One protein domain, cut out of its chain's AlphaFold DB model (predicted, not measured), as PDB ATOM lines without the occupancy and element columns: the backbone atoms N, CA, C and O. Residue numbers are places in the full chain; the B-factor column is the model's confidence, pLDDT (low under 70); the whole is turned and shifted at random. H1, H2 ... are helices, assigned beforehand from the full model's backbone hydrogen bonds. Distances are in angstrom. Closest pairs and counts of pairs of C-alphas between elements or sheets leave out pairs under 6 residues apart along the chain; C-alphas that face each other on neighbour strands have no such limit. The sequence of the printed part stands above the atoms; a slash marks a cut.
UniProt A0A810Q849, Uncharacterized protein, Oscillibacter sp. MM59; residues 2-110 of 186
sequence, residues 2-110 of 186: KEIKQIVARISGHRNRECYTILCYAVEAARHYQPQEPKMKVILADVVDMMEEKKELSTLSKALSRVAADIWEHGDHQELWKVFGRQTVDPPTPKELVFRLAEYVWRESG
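Overview. This is residues 2 to 110 of the 186 residues of an uncharacterized protein of Oscillibacter sp. MM59 (UniProt A0A810Q849). Two helices, H2 and H6, cross in the core of a rounded knot of six helices, and the longest helix, H4, runs across the first residues of both. H3 packs on H2 near one end of H4, H5 packs on H6 toward the other end, and H1 covers another side, packing on H2 and H5. The printed part has 109 residues with six named helices, H1 to H6 in that order, and no named strand; the class is all helix, with mostly crossed packing. It is compact, with a radius of gyration of the C-alphas of 12.7 A and spans of 34, 27 and 25 A.

Arrangement. H1, residues 2 to 11, touches H2, residues 19 to 31, closest at the C-alphas of Ile 4 and Cys 24, 6.1 A apart, opposite ways at a steep tilt of 59 degrees. H2 touches H3, residues 40 to 50, with the C-alphas of Tyr 25 and Val 47 closest at 5.8 A, and is only just about perpendicular to it at 72 degrees. H4, residues 57 to 74, touches residues 19 to 23 of H2 with its residues 60 to 67 alone; the closest C-alphas, of Leu 23 and Leu 64, are 6.2 A apart. H5, residues 77 to 84, touches H1, closest at the C-alphas of Ile 11 and Glu 79, 5.2 A apart; H4 and H5 meet only through their link. H6, residues 94 to 108, touches H2 with 15 pairs of C-alphas within 8 A, the closest being Arg 31 and Ala 102 at 4.7 A, the same way at a steep tilt of 61 degrees. With residues 94 to 97 alone H6 touches H4, closest at the C-alphas of Ser 65 and Pro 94, 5.4 A apart, and with residues 100 to 104 alone it touches H5, closest at those of Val 83 and Tyr 104, 5.7 A apart. H3 and H5 are apart. Each O i to N i+4 pair is within hydrogen-bond range in H1, H3, H4, H5 and H6, and 8 of 9 are in H2.

Along the chain. H1 begins at C-alpha 2, at (53.416, -2.382, -33.274). From first to last C-alpha H2 measures 19.5 A, H4 25.5 A and H6 21.0 A; H1, H3 and H5 are shorter. H4 begins at C-alpha 57, at (46.418, 17.598, -44.946), and H6 ends at C-alpha 108, at (52.379, 2.170, -21.354).

Size, cuts and confidence. The two C-alphas farthest apart, those of Glu 52 and Val 89, are 36.6 A apart. The printed part has no cut; the link from H4 to H5 is tight, and the other links are short. The mean pLDDT of the printed part is 89.2, and residues 15 to 18 and 109 to 110 are under 70.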
ATOM      1  N   LYS A   2      54.109  -1.094 -33.567       83.88
ATOM      2  CA  LYS A   2      53.416  -2.382 -33.274       83.88
ATOM      3  C   LYS A   2      52.381  -2.265 -32.143       83.88
ATOM      4  O   LYS A   2      51.251  -2.707 -32.310       83.88
ATOM      5  N   GLU A   3      52.774  -1.645 -31.039       87.31
ATOM      6  CA  GLU A   3      51.926  -1.389 -29.868       87.31
ATOM      7  C   GLU A   3      50.726  -0.492 -30.207       87.31
ATOM      8  O   GLU A   3      49.583  -0.867 -29.963       87.31
ATOM      9  N   ILE A   4      50.970   0.630 -30.896       92.00
ATOM     10  CA  ILE A   4      49.917   1.539 -31.379       92.00
ATOM     11  C   ILE A   4      48.869   0.774 -32.193       92.00
ATOM     12  O   ILE A   4      47.676   0.898 -31.932       92.00
ATOM     13  N   LYS A   5      49.297  -0.073 -33.140       90.56
ATOM     14  CA  LYS A   5      48.378  -0.894 -33.943       90.56
ATOM     15  C   LYS A   5      47.540  -1.846 -33.084       90.56
ATOM     16  O   LYS A   5      46.372  -2.058 -33.392       90.56
ATOM     17  N   GLN A   6      48.115  -2.420 -32.026       89.56
ATOM     18  CA  GLN A   6      47.391  -3.309 -31.114       89.56
ATOM     19  C   GLN A   6      46.335  -2.555 -30.304       89.56
ATOM     20  O   GLN A   6      45.205  -3.029 -30.207       89.56
ATOM     21  N   ILE A   7      46.669  -1.378 -29.771       91.62
ATOM     22  CA  ILE A   7      45.723  -0.539 -29.022       91.62
ATOM     23  C   ILE A   7      44.607  -0.043 -29.942       91.62
ATOM     24  O   ILE A   7      43.433  -0.189 -29.611       91.62
ATOM     25  N   VAL A   8      44.954   0.457 -31.132       92.75
ATOM     26  CA  VAL A   8      43.969   0.908 -32.124       92.75
ATOM     27  C   VAL A   8      43.022  -0.228 -32.525       92.75
ATOM     28  O   VAL A   8      41.821  -0.008 -32.613       92.75
ATOM     29  N   ALA A   9      43.528  -1.453 -32.700       90.69
ATOM     30  CA  ALA A   9      42.692  -2.616 -33.000       90.69
ATOM     31  C   ALA A   9      41.778  -3.040 -31.834       90.69
ATOM     32  O   ALA A   9      40.719  -3.616 -32.075       90.69
ATOM     33  N   ARG A  10      42.181  -2.793 -30.579       90.69
ATOM     34  CA  ARG A  10      41.339  -3.045 -29.397       90.69
ATOM     35  C   ARG A  10      40.189  -2.044 -29.338       90.69
ATOM     36  O   ARG A  10      39.044  -2.466 -29.275       90.69
ATOM     37  N   ILE A  11      40.480  -0.745 -29.433       92.50
ATOM     38  CA  ILE A  11      39.445   0.299 -29.333       92.50
ATOM     39  C   ILE A  11      38.491   0.309 -30.528       92.50
ATOM     40  O   ILE A  11      37.337   0.679 -30.372       92.50
ATOM     41  N   SER A  12      38.942  -0.081 -31.723       88.81
ATOM     42  CA  SER A  12      38.087  -0.073 -32.912       88.81
ATOM     43  C   SER A  12      37.171  -1.289 -33.012       88.81
ATOM     44  O   SER A  12      36.325  -1.330 -33.897       88.81
ATOM     45  N   GLY A  13      37.369  -2.315 -32.175       79.69
ATOM     46  CA  GLY A  13      36.653  -3.590 -32.296       79.69
ATOM     47  C   GLY A  13      36.992  -4.381 -33.572       79.69
ATOM     48  O   GLY A  13      36.404  -5.436 -33.829       79.69
ATOM     49  N   HIS A  14      37.949  -3.913 -34.383       74.12
ATOM     50  CA  HIS A  14      38.280  -4.483 -35.685       74.12
ATOM     51  C   HIS A  14      39.789  -4.686 -35.855       74.12
ATOM     52  O   HIS A  14      40.600  -3.767 -35.747       74.12
ATOM     53  N   ARG A  15      40.178  -5.908 -36.230       56.75
ATOM     54  CA  ARG A  15      41.551  -6.218 -36.644       56.75
ATOM     55  C   ARG A  15      41.682  -5.889 -38.135       56.75
ATOM     56  O   ARG A  15      41.078  -6.574 -38.947       56.75
ATOM     57  N   ASN A  16      42.480  -4.880 -38.489       57.25
ATOM     58  CA  ASN A  16      42.863  -4.514 -39.867       57.25
ATOM     59  C   ASN A  16      41.782  -3.899 -40.776       57.25
ATOM     60  O   ASN A  16      41.298  -4.541 -41.706       57.25
ATOM     61  N   ARG A  17      41.546  -2.587 -40.651       67.00
ATOM     62  CA  ARG A  17      41.166  -1.771 -41.818       67.00
ATOM     63  C   ARG A  17      42.252  -0.744 -42.110       67.00
ATOM     64  O   ARG A  17      42.767  -0.106 -41.196       67.00
ATOM     65  N   GLU A  18      42.559  -0.569 -43.392       65.50
ATOM     66  CA  GLU A  18      43.545   0.398 -43.891       65.50
ATOM     67  C   GLU A  18      43.246   1.835 -43.425       65.50
ATOM     68  O   GLU A  18      44.162   2.623 -43.197       65.50
ATOM     69  N   CYS A  19      41.970   2.159 -43.177       70.31
ATOM     70  CA  CYS A  19      41.551   3.464 -42.666       70.31
ATOM     71  C   CYS A  19      42.170   3.824 -41.301       70.31
ATOM     72  O   CYS A  19      42.416   5.003 -41.050       70.31
ATOM     73  N   TYR A  20      42.497   2.845 -40.450       88.06
ATOM     74  CA  TYR A  20      43.135   3.100 -39.152       88.06
ATOM     75  C   TYR A  20      44.647   3.321 -39.246       88.06
ATOM     76  O   TYR A  20      45.268   3.738 -38.267       88.06
ATOM     77  N   THR A  21      45.259   3.087 -40.409       89.94
ATOM     78  CA  THR A  21      46.689   3.341 -40.624       89.94
ATOM     79  C   THR A  21      47.018   4.818 -40.409       89.94
ATOM     80  O   THR A  21      48.000   5.130 -39.740       89.94
ATOM     81  N   ILE A  22      46.160   5.730 -40.884       93.38
ATOM     82  CA  ILE A  22      46.335   7.180 -40.689       93.38
ATOM     83  C   ILE A  22      46.273   7.545 -39.200       93.38
ATOM     84  O   ILE A  22      47.087   8.341 -38.738       93.38
ATOM     85  N   LEU A  23      45.364   6.932 -38.431       94.88
ATOM     86  CA  LEU A  23      45.326   7.119 -36.979       94.88
ATOM     87  C   LEU A  23      46.624   6.625 -36.329       94.88
ATOM     88  O   LEU A  23      47.184   7.330 -35.497       94.88
ATOM     89  N   CYS A  24      47.141   5.463 -36.734       94.62
ATOM     90  CA  CYS A  24      48.390   4.934 -36.185       94.62
ATOM     91  C   CYS A  24      49.581   5.872 -36.436       94.62
ATOM     92  O   CYS A  24      50.362   6.112 -35.517       94.62
ATOM     93  N   TYR A  25      49.707   6.430 -37.647       95.12
ATOM     94  CA  TYR A  25      50.745   7.420 -37.946       95.12
ATOM     95  C   TYR A  25      50.554   8.712 -37.152       95.12
ATOM     96  O   TYR A  25      51.522   9.222 -36.602       95.12
ATOM     97  N   ALA A  26      49.323   9.216 -37.035       96.38
ATOM     98  CA  ALA A  26      49.046  10.421 -36.254       96.38
ATOM     99  C   ALA A  26      49.379  10.239 -34.766       96.38
ATOM    100  O   ALA A  26      49.923  11.149 -34.147       96.38
ATOM    101  N   VAL A  27      49.091   9.063 -34.202       96.06
ATOM    102  CA  VAL A  27      49.448   8.715 -32.820       96.06
ATOM    103  C   VAL A  27      50.962   8.598 -32.658       96.06
ATOM    104  O   VAL A  27      51.495   9.117 -31.686       96.06
ATOM    105  N   GLU A  28      51.667   7.964 -33.598       94.44
ATOM    106  CA  GLU A  28      53.134   7.869 -33.567       94.44
ATOM    107  C   GLU A  28      53.786   9.258 -33.663       94.44
ATOM    108  O   GLU A  28      54.631   9.585 -32.836       94.44
ATOM    109  N   ALA A  29      53.329  10.110 -34.585       94.38
ATOM    110  CA  ALA A  29      53.781  11.494 -34.696       94.38
ATOM    111  C   ALA A  29      53.523  12.278 -33.399       94.38
ATOM    112  O   ALA A  29      54.435  12.869 -32.828       94.38
ATOM    113  N   ALA A  30      52.296  12.227 -32.866       94.50
ATOM    114  CA  ALA A  30      51.942  12.907 -31.620       94.50
ATOM    115  C   ALA A  30      52.688  12.363 -30.393       94.50
ATOM    116  O   ALA A  30      52.895  13.105 -29.432       94.50
ATOM    117  N   ARG A  31      53.121  11.096 -30.416       89.56
ATOM    118  CA  ARG A  31      53.922  10.487 -29.348       89.56
ATOM    119  C   ARG A  31      55.274  11.180 -29.185       89.56
ATOM    120  O   ARG A  31      55.718  11.347 -28.055       89.56
ATOM    121  N   HIS A  32      55.887  11.644 -30.276       85.50
ATOM    122  CA  HIS A  32      57.159  12.378 -30.237       85.50
ATOM    123  C   HIS A  32      57.067  13.754 -29.572       85.50
ATOM    124  O   HIS A  32      58.094  14.324 -29.224       85.50
ATOM    125  N   TYR A  33      55.863  14.287 -29.378       83.31
ATOM    126  CA  TYR A  33      55.669  15.572 -28.710       83.31
ATOM    127  C   TYR A  33      55.239  15.434 -27.257       83.31
ATOM    128  O   TYR A  33      55.132  16.448 -26.577       83.31
ATOM    129  N   GLN A  34      54.982  14.221 -26.762       82.69
ATOM    130  CA  GLN A  34      54.505  14.039 -25.394       82.69
ATOM    131  C   GLN A  34      55.526  14.570 -24.370       82.69
ATOM    132  O   GLN A  34      56.726  14.336 -24.533       82.69
ATOM    133  N   PRO A  35      55.073  15.262 -23.303       76.56
ATOM    134  CA  PRO A  35      53.669  15.518 -22.930       76.56
ATOM    135  C   PRO A  35      53.006  16.756 -23.582       76.56
ATOM    136  O   PRO A  35      51.903  17.136 -23.196       76.56
ATOM    137  N   GLN A  36      53.646  17.441 -24.534       77.62
ATOM    138  CA  GLN A  36      53.053  18.595 -25.218       77.62
ATOM    139  C   GLN A  36      52.010  18.180 -26.260       77.62
ATOM    140  O   GLN A  36      52.160  17.202 -26.992       77.62
ATOM    141  N   GLU A  37      50.983  19.017 -26.408       86.62
ATOM    142  CA  GLU A  37      49.997  18.908 -27.482       86.62
ATOM    143  C   GLU A  37      50.177  20.045 -28.505       86.62
ATOM    144  O   GLU A  37      49.525  21.092 -28.396       86.62
ATOM    145  N   PRO A  38      51.062  19.899 -29.511       87.69
ATOM    146  CA  PRO A  38      51.189  20.892 -30.570       87.69
ATOM    147  C   PRO A  38      49.893  21.017 -31.388       87.69
ATOM    148  O   PRO A  38      48.942  20.237 -31.286       87.69
ATOM    149  N   LYS A  39      49.836  22.027 -32.261       92.69
ATOM    150  CA  LYS A  39      48.699  22.193 -33.178       92.69
ATOM    151  C   LYS A  39      48.574  20.959 -34.077       92.69
ATOM    152  O   LYS A  39      49.566  20.533 -34.654       92.69
ATOM    153  N   MET A  40      47.348  20.480 -34.314       95.00
ATOM    154  CA  MET A  40      47.102  19.315 -35.186       95.00
ATOM    155  C   MET A  40      47.737  19.441 -36.575       95.00
ATOM    156  O   MET A  40      48.152  18.443 -37.141       95.00
ATOM    157  N   LYS A  41      47.862  20.657 -37.124       94.38
ATOM    158  CA  LYS A  41      48.539  20.880 -38.412       94.38
ATOM    159  C   LYS A  41      50.009  20.430 -38.404       94.38
ATOM    160  O   LYS A  41      50.478  19.993 -39.444       94.38
ATOM    161  N   VAL A  42      50.703  20.551 -37.268       94.56
ATOM    162  CA  VAL A  42      52.092  20.088 -37.100       94.56
ATOM    163  C   VAL A  42      52.121  18.564 -37.164       94.56
ATOM    164  O   VAL A  42      52.744  18.022 -38.062       94.56
ATOM    165  N   ILE A  43      51.302  17.899 -36.341       96.69
ATOM    166  CA  ILE A  43      51.170  16.432 -36.346       96.69
ATOM    167  C   ILE A  43      50.840  15.898 -37.742       96.69
ATOM    168  O   ILE A  43      51.430  14.928 -38.201       96.69
ATOM    169  N   LEU A  44      49.895  16.529 -38.444       95.44
ATOM    170  CA  LEU A  44      49.522  16.103 -39.790       95.44
ATOM    171  C   LEU A  44      50.644  16.306 -40.815       95.44
ATOM    172  O   LEU A  44      50.694  15.541 -41.770       95.44
ATOM    173  N   ALA A  45      51.511  17.307 -40.645       94.62
ATOM    174  CA  ALA A  45      52.677  17.481 -41.507       94.62
ATOM    175  C   ALA A  45      53.682  16.340 -41.298       94.62
ATOM    176  O   ALA A  45      54.096  15.728 -42.279       94.62
ATOM    177  N   ASP A  46      53.956  15.963 -40.048       95.12
ATOM    178  CA  ASP A  46      54.841  14.829 -39.749       95.12
ATOM    179  C   ASP A  46      54.278  13.520 -40.309       95.12
ATOM    180  O   ASP A  46      55.008  12.716 -40.878       95.12
ATOM    181  N   VAL A  47      52.955  13.322 -40.240       95.19
ATOM    182  CA  VAL A  47      52.299  12.168 -40.875       95.19
ATOM    183  C   VAL A  47      52.564  12.132 -42.383       95.19
ATOM    184  O   VAL A  47      52.814  11.055 -42.917       95.19
ATOM    185  N   VAL A  48      52.535  13.276 -43.078       94.75
ATOM    186  CA  VAL A  48      52.861  13.335 -44.515       94.75
ATOM    187  C   VAL A  48      54.303  12.913 -44.776       94.75
ATOM    188  O   VAL A  48      54.549  12.214 -45.756       94.75
ATOM    189  N   ASP A  49      55.236  13.304 -43.910       93.25
ATOM    190  CA  ASP A  49      56.652  12.956 -44.047       93.25
ATOM    191  C   ASP A  49      56.948  11.494 -43.666       93.25
ATOM    192  O   ASP A  49      57.871  10.886 -44.204       93.25
ATOM    193  N   MET A  50      56.141  10.898 -42.782       91.56
ATOM    194  CA  MET A  50      56.250   9.492 -42.374       91.56
ATOM    195  C   MET A  50      55.644   8.497 -43.376       91.56
ATOM    196  O   MET A  50      55.950   7.303 -43.310       91.56
ATOM    197  N   MET A  51      54.736   8.941 -44.247       88.94
ATOM    198  CA  MET A  51      54.028   8.082 -45.199       88.94
ATOM    199  C   MET A  51      54.755   8.019 -46.549       88.94
ATOM    200  O   MET A  51      55.179   9.038 -47.083       88.94
ATOM    201  N   GLU A  52      54.838   6.824 -47.149       86.31
ATOM    202  CA  GLU A  52      55.424   6.648 -48.492       86.31
ATOM    203  C   GLU A  52      54.625   7.400 -49.569       86.31
ATOM    204  O   GLU A  52      55.186   8.089 -50.422       86.31
ATOM    205  N   GLU A  53      53.295   7.303 -49.510       87.69
ATOM    206  CA  GLU A  53      52.389   8.053 -50.375       87.69
ATOM    207  C   GLU A  53      51.967   9.348 -49.672       87.69
ATOM    208  O   GLU A  53      51.185   9.328 -48.714       87.69
ATOM    209  N   LYS A  54      52.460  10.486 -50.170       88.62
ATOM    210  CA  LYS A  54      52.098  11.802 -49.634       88.62
ATOM    211  C   LYS A  54      50.613  12.078 -49.856       88.62
ATOM    212  O   LYS A  54      50.117  12.018 -50.980       88.62
ATOM    213  N   LYS A  55      49.908  12.427 -48.780       89.69
ATOM    214  CA  LYS A  55      48.485  12.792 -48.808       89.69
ATOM    215  C   LYS A  55      48.303  14.241 -48.379       89.69
ATOM    216  O   LYS A  55      49.020  14.747 -47.528       89.69
ATOM    217  N   GLU A  56      47.292  14.899 -48.933       93.00
ATOM    218  CA  GLU A  56      46.920  16.256 -48.528       93.00
ATOM    219  C   GLU A  56      46.468  16.312 -47.061       93.00
ATOM    220  O   GLU A  56      45.726  15.442 -46.591       93.00
ATOM    221  N   LEU A  57      46.809  17.395 -46.352       92.69
ATOM    222  CA  LEU A  57      46.418  17.598 -44.946       92.69
ATOM    223  C   LEU A  57      44.895  17.518 -44.746       92.69
ATOM    224  O   LEU A  57      44.411  17.018 -43.728       92.69
ATOM    225  N   SER A  58      44.123  17.993 -45.727       93.31
ATOM    226  CA  SER A  58      42.657  17.932 -45.694       93.31
ATOM    227  C   SER A  58      42.130  16.495 -45.790       93.31
ATOM    228  O   SER A  58      41.151  16.156 -45.122       93.31
ATOM    229  N   THR A  59      42.797  15.633 -46.562       93.31
ATOM    230  CA  THR A  59      42.484  14.204 -46.678       93.31
ATOM    231  C   THR A  59      42.782  13.482 -45.373       93.31
ATOM    232  O   THR A  59      41.930  12.739 -44.885       93.31
ATOM    233  N   LEU A  60      43.939  13.756 -44.760       93.81
ATOM    234  CA  LEU A  60      44.301  13.190 -43.460       93.81
ATOM    235  C   LEU A  60      43.305  13.606 -42.366       93.81
ATOM    236  O   LEU A  60      42.802  12.758 -41.632       93.81
ATOM    237  N   SER A  61      42.939  14.889 -42.308       94.12
ATOM    238  CA  SER A  61      41.956  15.406 -41.344       94.12
ATOM    239  C   SER A  61      40.576  14.745 -41.491       94.12
ATOM    240  O   SER A  61      39.966  14.317 -40.505       94.12
ATOM    241  N   LYS A  62      40.093  14.579 -42.732       94.69
ATOM    242  CA  LYS A  62      38.835  13.866 -43.014       94.69
ATOM    243  C   LYS A  62      38.909  12.392 -42.620       94.69
ATOM    244  O   LYS A  62      37.933  11.863 -42.092       94.69
ATOM    245  N   ALA A  63      40.041  11.731 -42.862       93.31
ATOM    246  CA  ALA A  63      40.238  10.341 -42.470       93.31
ATOM    247  C   ALA A  63      40.196  10.175 -40.944       93.31
ATOM    248  O   ALA A  63      39.457   9.325 -40.457       93.31
ATOM    249  N   LEU A  64      40.891  11.035 -40.192       95.00
ATOM    250  CA  LEU A  64      40.840  11.022 -38.726       95.00
ATOM    251  C   LEU A  64      39.430  11.303 -38.194       95.00
ATOM    252  O   LEU A  64      39.002  10.663 -37.241       95.00
ATOM    253  N   SER A  65      38.689  12.211 -38.834       95.31
ATOM    254  CA  SER A  65      37.287  12.490 -38.480       95.31
ATOM    255  C   SER A  65      36.394  11.265 -38.645       95.31
ATOM    256  O   SER A  65      35.622  10.937 -37.749       95.31
ATOM    257  N   ARG A  66      36.540  10.549 -39.765       93.56
ATOM    258  CA  ARG A  66      35.809   9.301 -40.020       93.56
ATOM    259  C   ARG A  66      36.178   8.207 -39.028       93.56
ATOM    260  O   ARG A  66      35.291   7.535 -38.532       93.56
ATOM    261  N   VAL A  67      37.467   8.051 -38.736       93.75
ATOM    262  CA  VAL A  67      37.951   7.045 -37.783       93.75
ATOM    263  C   VAL A  67      37.452   7.326 -36.367       93.75
ATOM    264  O   VAL A  67      37.053   6.395 -35.679       93.75
ATOM    265  N   ALA A  68      37.440   8.588 -35.930       94.62
ATOM    266  CA  ALA A  68      36.922   8.947 -34.613       94.62
ATOM    267  C   ALA A  68      35.423   8.634 -34.481       94.62
ATOM    268  O   ALA A  68      35.013   8.053 -33.479       94.62
ATOM    269  N   ALA A  69      34.630   8.962 -35.507       94.06
ATOM    270  CA  ALA A  69      33.207   8.628 -35.545       94.06
ATOM    271  C   ALA A  69      32.974   7.109 -35.556       94.06
ATOM    272  O   ALA A  69      32.192   6.603 -34.764       94.06
ATOM    273  N   ASP A  70      33.706   6.375 -36.390       92.94
ATOM    274  CA  ASP A  70      33.586   4.920 -36.512       92.94
ATOM    275  C   ASP A  70      33.973   4.182 -35.212       92.94
ATOM    276  O   ASP A  70      33.234   3.311 -34.763       92.94
ATOM    277  N   ILE A  71      35.054   4.591 -34.532       93.69
ATOM    278  CA  ILE A  71      35.413   4.055 -33.204       93.69
ATOM    279  C   ILE A  71      34.319   4.358 -32.176       93.69
ATOM    280  O   ILE A  71      34.030   3.527 -31.320       93.69
ATOM    281  N   TRP A  72      33.702   5.537 -32.240       94.44
ATOM    282  CA  TRP A  72      32.610   5.872 -31.336       94.44
ATOM    283  C   TRP A  72      31.341   5.058 -31.614       94.44
ATOM    284  O   TRP A  72      30.689   4.612 -30.677       94.44
ATOM    285  N   GLU A  73      30.979   4.843 -32.873       93.44
ATOM    286  CA  GLU A  73      29.740   4.150 -33.245       93.44
ATOM    287  C   GLU A  73      29.849   2.623 -33.141       93.44
ATOM    288  O   GLU A  73      28.850   1.948 -32.875       93.44
ATOM    289  N   HIS A  74      31.039   2.065 -33.373       91.44
ATOM    290  CA  HIS A  74      31.231   0.622 -33.565       91.44
ATOM    291  C   HIS A  74      32.370   0.012 -32.741       91.44
ATOM    292  O   HIS A  74      32.515  -1.211 -32.718       91.44
ATOM    293  N   GLY A  75      33.183   0.838 -32.083       91.69
ATOM    294  CA  GLY A  75      34.331   0.386 -31.309       91.69
ATOM    295  C   GLY A  75      33.992  -0.163 -29.924       91.69
ATOM    296  O   GLY A  75      32.848  -0.173 -29.471       91.69
ATOM    297  N   ASP A  76      35.034  -0.605 -29.226       92.88
ATOM    298  CA  ASP A  76      34.951  -1.045 -27.837       92.88
ATOM    299  C   ASP A  76      35.118   0.160 -26.899       92.88
ATOM    300  O   ASP A  76      36.223   0.669 -26.675       92.88
ATOM    301  N   HIS A  77      34.001   0.630 -26.334       91.94
ATOM    302  CA  HIS A  77      34.005   1.763 -25.407       91.94
ATOM    303  C   HIS A  77      34.737   1.477 -24.098       91.94
ATOM    304  O   HIS A  77      35.302   2.405 -23.526       91.94
ATOM    305  N   GLN A  78      34.784   0.227 -23.625       92.81
ATOM    306  CA  GLN A  78      35.527  -0.089 -22.404       92.81
ATOM    307  C   GLN A  78      37.028   0.077 -22.630       92.81
ATOM    308  O   GLN A  78      37.728   0.632 -21.782       92.81
ATOM    309  N   GLU A  79      37.525  -0.370 -23.780       94.06
ATOM    310  CA  GLU A  79      38.912  -0.148 -24.190       94.06
ATOM    311  C   GLU A  79      39.200   1.338 -24.430       94.06
ATOM    312  O   GLU A  79      40.231   1.849 -23.988       94.06
ATOM    313  N   LEU A  80      38.263   2.072 -25.036       93.94
ATOM    314  CA  LEU A  80      38.380   3.521 -25.206       93.94
ATOM    315  C   LEU A  80      38.472   4.255 -23.856       93.94
ATOM    316  O   LEU A  80      39.302   5.149 -23.693       93.94
ATOM    317  N   TRP A  81      37.681   3.870 -22.853       93.56
ATOM    318  CA  TRP A  81      37.726   4.494 -21.525       93.56
ATOM    319  C   TRP A  81      39.039   4.247 -20.790       93.56
ATOM    320  O   TRP A  81      39.483   5.126 -20.052       93.56
ATOM    321  N   LYS A  82      39.697   3.101 -21.011       91.69
ATOM    322  CA  LYS A  82      41.049   2.850 -20.478       91.69
ATOM    323  C   LYS A  82      42.046   3.866 -21.030       91.69
ATOM    324  O   LYS A  82      42.803   4.447 -20.257       91.69
ATOM    325  N   VAL A  83      41.979   4.144 -22.336       92.88
ATOM    326  CA  VAL A  83      42.816   5.160 -22.996       92.88
ATOM    327  C   VAL A  83      42.546   6.557 -22.430       92.88
ATOM    328  O   VAL A  83      43.477   7.304 -22.141       92.88
ATOM    329  N   PHE A  84      41.277   6.910 -22.228       89.56
ATOM    330  CA  PHE A  84      40.888   8.227 -21.710       89.56
ATOM    331  C   PHE A  84      41.032   8.367 -20.184       89.56
ATOM    332  O   PHE A  84      40.960   9.483 -19.667       89.56
ATOM    333  N   GLY A  85      41.209   7.263 -19.451       86.56
ATOM    334  CA  GLY A  85      41.222   7.226 -17.985       86.56
ATOM    335  C   GLY A  85      39.886   7.601 -17.331       86.56
ATOM    336  O   GLY A  85      39.839   7.834 -16.125       86.56
ATOM    337  N   ARG A  86      38.807   7.708 -18.113       85.75
ATOM    338  CA  ARG A  86      37.458   8.060 -17.659       85.75
ATOM    339  C   ARG A  86      36.412   7.571 -18.652       85.75
ATOM    340  O   ARG A  86      36.709   7.397 -19.833       85.75
ATOM    341  N   GLN A  87      35.175   7.451 -18.180       87.75
ATOM    342  CA  GLN A  87      34.033   7.250 -19.059       87.75
ATOM    343  C   GLN A  87      33.832   8.483 -19.952       87.75
ATOM    344  O   GLN A  87      33.762   9.614 -19.465       87.75
ATOM    345  N   THR A  88      33.762   8.263 -21.261       82.75
ATOM    346  CA  THR A  88      33.424   9.285 -22.257       82.75
ATOM    347  C   THR A  88      31.921   9.250 -22.519       82.75
ATOM    348  O   THR A  88      31.358   8.188 -22.778       82.75
ATOM    349  N   VAL A  89      31.266  10.407 -22.393       86.06
ATOM    350  CA  VAL A  89      29.814  10.564 -22.613       86.06
ATOM    351  C   VAL A  89      29.487  11.095 -24.008       86.06
ATOM    352  O   VAL A  89      28.416  10.807 -24.529       86.06
ATOM    353  N   ASP A  90      30.442  11.792 -24.621       90.12
ATOM    354  CA  ASP A  90      30.356  12.349 -25.967       90.12
ATOM    355  C   ASP A  90      31.428  11.723 -26.878       90.12
ATOM    356  O   ASP A  90      32.489  11.312 -26.380       90.12
ATOM    357  N   PRO A  91      31.196  11.687 -28.207       91.50
ATOM    358  CA  PRO A  91      32.196  11.243 -29.168       91.50
ATOM    359  C   PRO A  91      33.486  12.067 -29.043       91.50
ATOM    360  O   PRO A  91      33.422  13.301 -29.055       91.50
ATOM    361  N   PRO A  92      34.669  11.428 -28.975       92.94
ATOM    362  CA  PRO A  92      35.921  12.162 -28.926       92.94
ATOM    363  C   PRO A  92      36.157  12.899 -30.242       92.94
ATOM    364  O   PRO A  92      35.953  12.359 -31.334       92.94
ATOM    365  N   THR A  93      36.671  14.121 -30.155       95.50
ATOM    366  CA  THR A  93      37.165  14.800 -31.351       95.50
ATOM    367  C   THR A  93      38.382  14.055 -31.914       95.50
ATOM    368  O   THR A  93      39.123  13.404 -31.170       95.50
ATOM    369  N   PRO A  94      38.684  14.194 -33.218       95.38
ATOM    370  CA  PRO A  94      39.860  13.555 -33.813       95.38
ATOM    371  C   PRO A  94      41.168  13.976 -33.137       95.38
ATOM    372  O   PRO A  94      42.085  13.173 -32.993       95.38
ATOM    373  N   LYS A  95      41.231  15.237 -32.686       95.69
ATOM    374  CA  LYS A  95      42.350  15.765 -31.908       95.69
ATOM    375  C   LYS A  95      42.490  15.017 -30.580       95.69
ATOM    376  O   LYS A  95      43.571  14.521 -30.281       95.69
ATOM    377  N   GLU A  96      41.419  14.956 -29.790       95.06
ATOM    378  CA  GLU A  96      41.442  14.302 -28.476       95.06
ATOM    379  C   GLU A  96      41.803  12.828 -28.592       95.06
ATOM    380  O   GLU A  96      42.622  12.344 -27.819       95.06
ATOM    381  N   LEU A  97      41.243  12.130 -29.582       96.06
ATOM    382  CA  LEU A  97      41.545  10.725 -29.818       96.06
ATOM    383  C   LEU A  97      43.041  10.506 -30.089       96.06
ATOM    384  O   LEU A  97      43.651   9.643 -29.463       96.06
ATOM    385  N   VAL A  98      43.638  11.305 -30.983       96.75
ATOM    386  CA  VAL A  98      45.072  11.213 -31.306       96.75
ATOM    387  C   VAL A  98      45.931  11.473 -30.070       96.75
ATOM    388  O   VAL A  98      46.808  10.665 -29.768       96.75
ATOM    389  N   PHE A  99      45.678  12.561 -29.335       94.94
ATOM    390  CA  PHE A  99      46.511  12.917 -28.186       94.94
ATOM    391  C   PHE A  99      46.348  11.964 -27.007       94.94
ATOM    392  O   PHE A  99      47.349  11.606 -26.394       94.94
ATOM    393  N   ARG A 100      45.135  11.477 -26.723       94.62
ATOM    394  CA  ARG A 100      44.921  10.494 -25.651       94.62
ATOM    395  C   ARG A 100      45.541   9.148 -25.971       94.62
ATOM    396  O   ARG A 100      46.129   8.540 -25.087       94.62
ATOM    397  N   LEU A 101      45.479   8.705 -27.225       95.25
ATOM    398  CA  LEU A 101      46.191   7.499 -27.640       95.25
ATOM    399  C   LEU A 101      47.704   7.679 -27.560       95.25
ATOM    400  O   LEU A 101      48.387   6.784 -27.071       95.25
ATOM    401  N   ALA A 102      48.227   8.821 -28.004       93.69
ATOM    402  CA  ALA A 102      49.656   9.109 -27.932       93.69
ATOM    403  C   ALA A 102      50.147   9.146 -26.481       93.69
ATOM    404  O   ALA A 102      51.154   8.520 -26.166       93.69
ATOM    405  N   GLU A 103      49.402   9.808 -25.598       89.25
ATOM    406  CA  GLU A 103      49.664   9.851 -24.163       89.25
ATOM    407  C   GLU A 103      49.580   8.456 -23.530       89.25
ATOM    408  O   GLU A 103      50.453   8.079 -22.753       89.25
ATOM    409  N   TYR A 104      48.550   7.671 -23.858       90.12
ATOM    410  CA  TYR A 104      48.370   6.322 -23.327       90.12
ATOM    411  C   TYR A 104      49.524   5.400 -23.729       90.12
ATOM    412  O   TYR A 104      50.130   4.774 -22.867       90.12
ATOM    413  N   VAL A 105      49.889   5.393 -25.014       89.06
ATOM    414  CA  VAL A 105      51.034   4.626 -25.524       89.06
ATOM    415  C   VAL A 105      52.326   5.102 -24.871       89.06
ATOM    416  O   VAL A 105      53.123   4.285 -24.431       89.06
ATOM    417  N   TRP A 106      52.544   6.415 -24.778       83.69
ATOM    418  CA  TRP A 106      53.728   6.991 -24.135       83.69
ATOM    419  C   TRP A 106      53.841   6.606 -22.651       83.69
ATOM    420  O   TRP A 106      54.942   6.407 -22.153       83.69
ATOM    421  N   ARG A 107      52.712   6.442 -21.950       76.00
ATOM    422  CA  ARG A 107      52.673   5.943 -20.566       76.00
ATOM    423  C   ARG A 107      52.908   4.431 -20.477       76.00
ATOM    424  O   ARG A 107      53.601   3.993 -19.564       76.00
ATOM    425  N   GLU A 108      52.305   3.642 -21.371       75.62
ATOM    426  CA  GLU A 108      52.379   2.170 -21.354       75.62
ATOM    427  C   GLU A 108      53.722   1.616 -21.817       75.62
ATOM    428  O   GLU A 108      54.165   0.596 -21.292       75.62
ATOM    429  N   SER A 109      54.414   2.315 -22.717       64.81
ATOM    430  CA  SER A 109      55.753   1.913 -23.170       64.81
ATOM    431  C   SER A 109      56.819   1.986 -22.060       64.81
ATOM    432  O   SER A 109      58.003   1.749 -22.316       64.81
ATOM    433  N   GLY A 110      56.401   2.321 -20.828       54.31
ATOM    434  CA  GLY A 110      57.207   3.049 -19.868       54.31
ATOM    435  C   GLY A 110      57.636   4.368 -20.508       54.31
ATOM    436  O   GLY A 110      57.727   4.502 -21.725       54.31
TER     437      GLY A 110